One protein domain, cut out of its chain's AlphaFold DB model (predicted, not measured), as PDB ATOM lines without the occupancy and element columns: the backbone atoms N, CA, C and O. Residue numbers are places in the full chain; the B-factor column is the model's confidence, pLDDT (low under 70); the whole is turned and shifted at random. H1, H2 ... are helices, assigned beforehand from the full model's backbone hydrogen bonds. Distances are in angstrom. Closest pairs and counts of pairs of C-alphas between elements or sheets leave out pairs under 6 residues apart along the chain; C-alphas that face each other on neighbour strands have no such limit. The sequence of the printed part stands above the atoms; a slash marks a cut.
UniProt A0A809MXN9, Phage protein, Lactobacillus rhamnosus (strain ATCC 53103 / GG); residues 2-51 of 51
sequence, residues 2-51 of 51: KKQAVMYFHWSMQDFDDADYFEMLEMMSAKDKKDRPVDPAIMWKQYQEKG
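AT A GLANCE: This is residues 2 to 51 of the 51 residues of the protein "Phage protein" of Lactobacillus rhamnosus (strain ATCC 53103 / GG) (UniProt A0A809MXN9). Four short helices are strung along an extended chain that makes a rod, with H1 folding back near H2 at one end, H3 and H4 strung out beyond them, and no packed core. Residues 20 to 51 stand free, so that H3, the link of residues 30 to 39 and H4 make a long arm. The printed part has 50 residues, with the named helices H1, H2, H3 and H4 in that order along the chain and no named strand; the class is all helix. It is extended, with a radius of gyration of the C-alphas of 19.1 A and spans of 58 by 16 by 12 A.

IN THESE COORDINATES: The longest helices by residues are H3 and H4, 9 residues each. H3 is residues 21 to 29, 12.0 A from first to last C-alpha, and C-alpha 21 is at (-30.573, 3.972, -27.721). H4 is residues 40 to 48, 12.6 A long, and ends with C-alpha 48 at (2.873, 24.696, -8.903). H2 is residues 13 to 17, 6.3 A long. H1 is residues 2 to 9, 11.3 A long, and begins with C-alpha 2 at (-30.209, -6.245, -33.969).

HOW THE PARTS SIT: H3 touches no helix: it is apart from H1, H2 and H4. H4 is apart from H1 and H2 too. H1 and H2 are close but not clearly touching, with 2 pairs of C-alphas within 8 A; their closest C-alphas, those of Val 6 and Phe 16, are 6.9 A apart. In H1, H2, H3 and H4 every O i to N i+4 pair is within hydrogen-bond range.

THE WHOLE: The C-alphas of Gln 14 and Gly 51, the two farthest apart, are 58.4 A from each other. The printed part has no cut, and ends at residue 51, the chain's last. The links from H1 to H2 and from H2 to H3 are tight, and that from H3 to H4, 10 residues, is short. The mean pLDDT of the printed part is 76.2; residues 2 to 8 and residue 51 are under 70.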
ATOM      1  N   LYS A   2     -29.449  -6.131 -35.242       49.12
ATOM      2  CA  LYS A   2     -30.209  -6.245 -33.969       49.12
ATOM      3  C   LYS A   2     -29.829  -7.441 -33.069       49.12
ATOM      4  O   LYS A   2     -29.663  -7.285 -31.870       49.12
ATOM      5  N   LYS A   3     -29.584  -8.619 -33.659       54.72
ATOM      6  CA  LYS A   3     -29.214  -9.848 -32.924       54.72
ATOM      7  C   LYS A   3     -27.935  -9.731 -32.078       54.72
ATOM      8  O   LYS A   3     -27.840 -10.385 -31.053       54.72
ATOM      9  N   GLN A   4     -26.961  -8.931 -32.514       56.88
ATOM     10  CA  GLN A   4     -25.678  -8.785 -31.813       56.88
ATOM     11  C   GLN A   4     -25.850  -7.966 -30.524       56.88
ATOM     12  O   GLN A   4     -25.335  -8.362 -29.487       56.88
ATOM     13  N   ALA A   5     -26.638  -6.885 -30.562       55.50
ATOM     14  CA  ALA A   5     -26.921  -6.064 -29.383       55.50
ATOM     15  C   ALA A   5     -27.605  -6.879 -28.269       55.50
ATOM     16  O   ALA A   5     -27.154  -6.868 -27.131       55.50
ATOM     17  N   VAL A   6     -28.607  -7.693 -28.617       59.34
ATOM     18  CA  VAL A   6     -29.288  -8.587 -27.662       59.34
ATOM     19  C   VAL A   6     -28.310  -9.570 -26.993       59.34
ATOM     20  O   VAL A   6     -28.393  -9.802 -25.791       59.34
ATOM     21  N   MET A   7     -27.341 -10.118 -27.742       58.69
ATOM     22  CA  MET A   7     -26.365 -11.069 -27.190       58.69
ATOM     23  C   MET A   7     -25.328 -10.427 -26.261       58.69
ATOM     24  O   MET A   7     -24.928 -11.070 -25.296       58.69
ATOM     25  N   TYR A   8     -24.883  -9.197 -26.540       64.38
ATOM     26  CA  TYR A   8     -23.865  -8.520 -25.723       64.38
ATOM     27  C   TYR A   8     -24.436  -7.856 -24.467       64.38
ATOM     28  O   TYR A   8     -23.737  -7.772 -23.462       64.38
ATOM     29  N   PHE A   9     -25.693  -7.407 -24.509       70.12
ATOM     30  CA  PHE A   9     -26.339  -6.736 -23.378       70.12
ATOM     31  C   PHE A   9     -27.189  -7.672 -22.507       70.12
ATOM     32  O   PHE A   9     -27.675  -7.248 -21.464       70.12
ATOM     33  N   HIS A  10     -27.349  -8.945 -22.901       73.69
ATOM     34  CA  HIS A  10     -28.209  -9.931 -22.225       73.69
ATOM     35  C   HIS A  10     -29.667  -9.473 -22.042       73.69
ATOM     36  O   HIS A  10     -30.367  -9.927 -21.140       73.69
ATOM     37  N   TRP A  11     -30.124  -8.576 -22.909       77.31
ATOM     38  CA  TRP A  11     -31.469  -8.021 -22.867       77.31
ATOM     39  C   TRP A  11     -32.492  -8.997 -23.434       77.31
ATOM     40  O   TRP A  11     -32.196  -9.768 -24.352       77.31
ATOM     41  N   SER A  12     -33.712  -8.969 -22.901       78.56
ATOM     42  CA  SER A  12     -34.834  -9.586 -23.597       78.56
ATOM     43  C   SER A  12     -35.183  -8.765 -24.845       78.56
ATOM     44  O   SER A  12     -34.731  -7.634 -25.021       78.56
ATOM     45  N   MET A  13     -35.994  -9.326 -25.745       78.56
ATOM     46  CA  MET A  13     -36.446  -8.572 -26.923       78.56
ATOM     47  C   MET A  13     -37.274  -7.337 -26.540       78.56
ATOM     48  O   MET A  13     -37.192  -6.330 -27.231       78.56
ATOM     49  N   GLN A  14     -38.014  -7.405 -25.429       80.44
ATOM     50  CA  GLN A  14     -38.808  -6.286 -24.930       80.44
ATOM     51  C   GLN A  14     -37.906  -5.152 -24.430       80.44
ATOM     52  O   GLN A  14     -38.087  -4.010 -24.829       80.44
ATOM     53  N   ASP A  15     -36.873  -5.483 -23.645       76.81
ATOM     54  CA  ASP A  15     -35.910  -4.489 -23.152       76.81
ATOM     55  C   ASP A  15     -35.174  -3.801 -24.306       76.81
ATOM     56  O   ASP A  15     -34.861  -2.620 -24.228       76.81
ATOM     57  N   PHE A  16     -34.908  -4.530 -25.394       78.19
ATOM     58  CA  PHE A  16     -34.342  -3.947 -26.605       78.19
ATOM     59  C   PHE A  16     -35.314  -2.955 -27.255       78.19
ATOM     60  O   PHE A  16     -34.912  -1.846 -27.594       78.19
ATOM     61  N   ASP A  17     -36.580  -3.318 -27.439       80.88
ATOM     62  CA  ASP A  17     -37.545  -2.436 -28.103       80.88
ATOM     63  C   ASP A  17     -37.881  -1.183 -27.267       80.88
ATOM     64  O   ASP A  17     -38.124  -0.123 -27.844       80.88
ATOM     65  N   ASP A  18     -37.799  -1.282 -25.936       83.19
ATOM     66  CA  ASP A  18     -38.086  -0.192 -24.996       83.19
ATOM     67  C   ASP A  18     -36.842   0.633 -24.591       83.19
ATOM     68  O   ASP A  18     -36.962   1.609 -23.845       83.19
ATOM     69  N   ALA A  19     -35.640   0.273 -25.057       80.69
ATOM     70  CA  ALA A  19     -34.402   0.943 -24.658       80.69
ATOM     71  C   ALA A  19     -34.233   2.341 -25.275       80.69
ATOM     72  O   ALA A  19     -34.446   2.552 -26.474       80.69
ATOM     73  N   ASP A  20     -33.701   3.276 -24.480       81.88
ATOM     74  CA  ASP A  20     -33.179   4.541 -24.995       81.88
ATOM     75  C   ASP A  20     -31.792   4.329 -25.624       81.88
ATOM     76  O   ASP A  20     -30.744   4.309 -24.971       81.88
ATOM     77  N   TYR A  21     -31.792   4.155 -26.942       78.00
ATOM     78  CA  TYR A  21     -30.573   3.972 -27.721       78.00
ATOM     79  C   TYR A  21     -29.652   5.192 -27.718       78.00
ATOM     80  O   TYR A  21     -28.455   5.030 -27.953       78.00
ATOM     81  N   PHE A  22     -30.178   6.399 -27.496       79.19
ATOM     82  CA  PHE A  22     -29.358   7.604 -27.475       79.19
ATOM     83  C   PHE A  22     -28.487   7.623 -26.218       79.19
ATOM     84  O   PHE A  22     -27.265   7.721 -26.330       79.19
ATOM     85  N   GLU A  23     -29.098   7.419 -25.049       78.69
ATOM     86  CA  GLU A  23     -28.382   7.310 -23.772       78.69
ATOM     87  C   GLU A  23     -27.414   6.117 -23.780       78.69
ATOM     88  O   GLU A  23     -26.257   6.233 -23.375       78.69
ATOM     89  N   MET A  24     -27.834   4.975 -24.327       80.31
ATOM     90  CA  MET A  24     -26.981   3.789 -24.427       80.31
ATOM     91  C   MET A  24     -25.722   4.049 -25.268       80.31
ATOM     92  O   MET A  24     -24.613   3.704 -24.850       80.31
ATOM     93  N   LEU A  25     -25.863   4.696 -26.429       80.44
ATOM     94  CA  LEU A  25     -24.718   5.066 -27.262       80.44
ATOM     95  C   LEU A  25     -23.829   6.110 -26.578       80.44
ATOM     96  O   LEU A  25     -22.604   6.019 -26.688       80.44
ATOM     97  N   GLU A  26     -24.410   7.061 -25.846       79.00
ATOM     98  CA  GLU A  26     -23.660   8.033 -25.046       79.00
ATOM     99  C   GLU A  26     -22.804   7.325 -23.987       79.00
ATOM    100  O   GLU A  26     -21.588   7.538 -23.935       79.00
ATOM    101  N   MET A  27     -23.394   6.399 -23.227       78.12
ATOM    102  CA  MET A  27     -22.689   5.594 -22.227       78.12
ATOM    103  C   MET A  27     -21.583   4.736 -22.850       78.12
ATOM    104  O   MET A  27     -20.476   4.688 -22.317       78.12
ATOM    105  N   MET A  28     -21.839   4.091 -23.994       76.94
ATOM    106  CA  MET A  28     -20.826   3.306 -24.713       76.94
ATOM    107  C   MET A  28     -19.682   4.163 -25.268       76.94
ATOM    108  O   MET A  28     -18.557   3.683 -25.400       76.94
ATOM    109  N   SER A  29     -19.959   5.419 -25.622       75.69
ATOM    110  CA  SER A  29     -18.959   6.369 -26.125       75.69
ATOM    111  C   SER A  29     -18.129   7.020 -25.014       75.69
ATOM    112  O   SER A  29     -17.099   7.651 -25.287       75.69
ATOM    113  N   ALA A  30     -18.556   6.872 -23.756       80.94
ATOM    114  CA  ALA A  30     -17.881   7.459 -22.618       80.94
ATOM    115  C   ALA A  30     -16.495   6.826 -22.440       80.94
ATOM    116  O   ALA A  30     -16.347   5.642 -22.150       80.94
ATOM    117  N   LYS A  31     -15.449   7.644 -22.586       74.62
ATOM    118  CA  LYS A  31     -14.071   7.204 -22.345       74.62
ATOM    119  C   LYS A  31     -13.852   6.862 -20.870       74.62
ATOM    120  O   LYS A  31     -14.338   7.570 -19.970       74.62
ATOM    121  N   ASP A  32     -13.037   5.836 -20.629       77.75
ATOM    122  CA  ASP A  32     -12.538   5.499 -19.296       77.75
ATOM    123  C   ASP A  32     -11.872   6.709 -18.645       77.75
ATOM    124  O   ASP A  32     -11.259   7.540 -19.313       77.75
ATOM    125  N   LYS A  33     -11.935   6.801 -17.311       71.94
ATOM    126  CA  LYS A  33     -11.400   7.952 -16.559       71.94
ATOM    127  C   LYS A  33      -9.930   8.261 -16.886       71.94
ATOM    128  O   LYS A  33      -9.551   9.425 -16.871       71.94
ATOM    129  N   LYS A  34      -9.133   7.232 -17.193       76.12
ATOM    130  CA  LYS A  34      -7.716   7.334 -17.592       76.12
ATOM    131  C   LYS A  34      -7.502   7.928 -18.994       76.12
ATOM    132  O   LYS A  34      -6.454   8.510 -19.237       76.12
ATOM    133  N   ASP A  35      -8.488   7.793 -19.883       77.38
ATOM    134  CA  ASP A  35      -8.422   8.195 -21.296       77.38
ATOM    135  C   ASP A  35      -9.155   9.524 -21.553       77.38
ATOM    136  O   ASP A  35      -9.238  10.009 -22.689       77.38
ATOM    137  N   ARG A  36      -9.720  10.119 -20.495       79.12
ATOM    138  CA  ARG A  36     -10.310  11.457 -20.536       79.12
ATOM    139  C   ARG A  36      -9.191  12.505 -20.599       79.12
ATOM    140  O   ARG A  36      -8.172  12.336 -19.931       79.12
ATOM    141  N   PRO A  37      -9.373  13.600 -21.357       81.12
ATOM    142  CA  PRO A  37      -8.444  14.722 -21.325       81.12
ATOM    143  C   PRO A  37      -8.268  15.222 -19.889       81.12
ATOM    144  O   PRO A  37      -9.248  15.379 -19.159       81.12
ATOM    145  N   VAL A  38      -7.023  15.469 -19.483       80.25
ATOM    146  CA  VAL A  38      -6.746  16.085 -18.183       80.25
ATOM    147  C   VAL A  38      -7.116  17.562 -18.265       80.25
ATOM    148  O   VAL A  38      -6.679  18.257 -19.182       80.25
ATOM    149  N   ASP A  39      -7.913  18.032 -17.307       84.12
ATOM    150  CA  ASP A  39      -8.278  19.443 -17.191       84.12
ATOM    151  C   ASP A  39      -7.006  20.311 -17.053       84.12
ATOM    152  O   ASP A  39      -6.213  20.093 -16.123       84.12
ATOM    153  N   PRO A  40      -6.789  21.301 -17.943       86.94
ATOM    154  CA  PRO A  40      -5.650  22.211 -17.868       86.94
ATOM    155  C   PRO A  40      -5.497  22.916 -16.511       86.94
ATOM    156  O   PRO A  40      -4.370  23.159 -16.081       86.94
ATOM    157  N   ALA A  41      -6.594  23.207 -15.803       86.81
ATOM    158  CA  ALA A  41      -6.549  23.835 -14.483       86.81
ATOM    159  C   ALA A  41      -5.950  22.899 -13.419       86.81
ATOM    160  O   ALA A  41      -5.171  23.331 -12.565       86.81
ATOM    161  N   ILE A  42      -6.259  21.601 -13.498       84.44
ATOM    162  CA  ILE A  42      -5.672  20.574 -12.627       84.44
ATOM    163  C   ILE A  42      -4.182  20.418 -12.941       84.44
ATOM    164  O   ILE A  42      -3.366  20.369 -12.019       84.44
ATOM    165  N   MET A  43      -3.817  20.395 -14.228       84.19
ATOM    166  CA  MET A  43      -2.414  20.330 -14.657       84.19
ATOM    167  C   MET A  43      -1.602  21.521 -14.141       84.19
ATOM    168  O   MET A  43      -0.496  21.339 -13.635       84.19
ATOM    169  N   TRP A  44      -2.165  22.730 -14.204       86.44
ATOM    170  CA  TRP A  44      -1.518  23.939 -13.696       86.44
ATOM    171  C   TRP A  44      -1.253  23.872 -12.187       86.44
ATOM    172  O   TRP A  44      -0.148  24.172 -11.738       86.44
ATOM    173  N   LYS A  45      -2.231  23.412 -11.399       87.56
ATOM    174  CA  LYS A  45      -2.064  23.249  -9.948       87.56
ATOM    175  C   LYS A  45      -0.965  22.235  -9.603       87.56
ATOM    176  O   LYS A  45      -0.118  22.518  -8.763       87.56
ATOM    177  N   GLN A  46      -0.933  21.092 -10.293       82.44
ATOM    178  CA  GLN A  46       0.108  20.072 -10.104       82.44
ATOM    179  C   GLN A  46       1.514  20.581 -10.445       82.44
ATOM    180  O   GLN A  46       2.488  20.142  -9.836       82.44
ATOM    181  N   TYR A  47       1.632  21.481 -11.425       85.56
ATOM    182  CA  TYR A  47       2.903  22.115 -11.764       85.56
ATOM    183  C   TYR A  47       3.400  23.025 -10.633       85.56
ATOM    184  O   TYR A  47       4.576  22.967 -10.288       85.56
ATOM    185  N   GLN A  48       2.509  23.808 -10.013       88.31
ATOM    186  CA  GLN A  48       2.873  24.696  -8.903       88.31
ATOM    187  C   GLN A  48       3.261  23.950  -7.621       88.31
ATOM    188  O   GLN A  48       4.143  24.404  -6.910       88.31
ATOM    189  N   GLU A  49       2.640  22.804  -7.329       81.56
ATOM    190  CA  GLU A  49       2.958  21.993  -6.140       81.56
ATOM    191  C   GLU A  49       4.283  21.212  -6.263       81.56
ATOM    192  O   GLU A  49       4.775  20.675  -5.272       81.56
ATOM    193  N   LYS A  50       4.852  21.115  -7.473       71.00
ATOM    194  CA  LYS A  50       6.130  20.432  -7.742       71.00
ATOM    195  C   LYS A  50       7.348  21.363  -7.797       71.00
ATOM    196  O   LYS A  50       8.459  20.843  -7.910       71.00
ATOM    197  N   GLY A  51       7.147  22.682  -7.787       54.66
ATOM    198  CA  GLY A  51       8.215  23.689  -7.709       54.66
ATOM    199  C   GLY A  51       8.546  24.042  -6.268       54.66
ATOM    200  O   GLY A  51       9.744  24.274  -6.002       54.66
TER     201      GLY A  51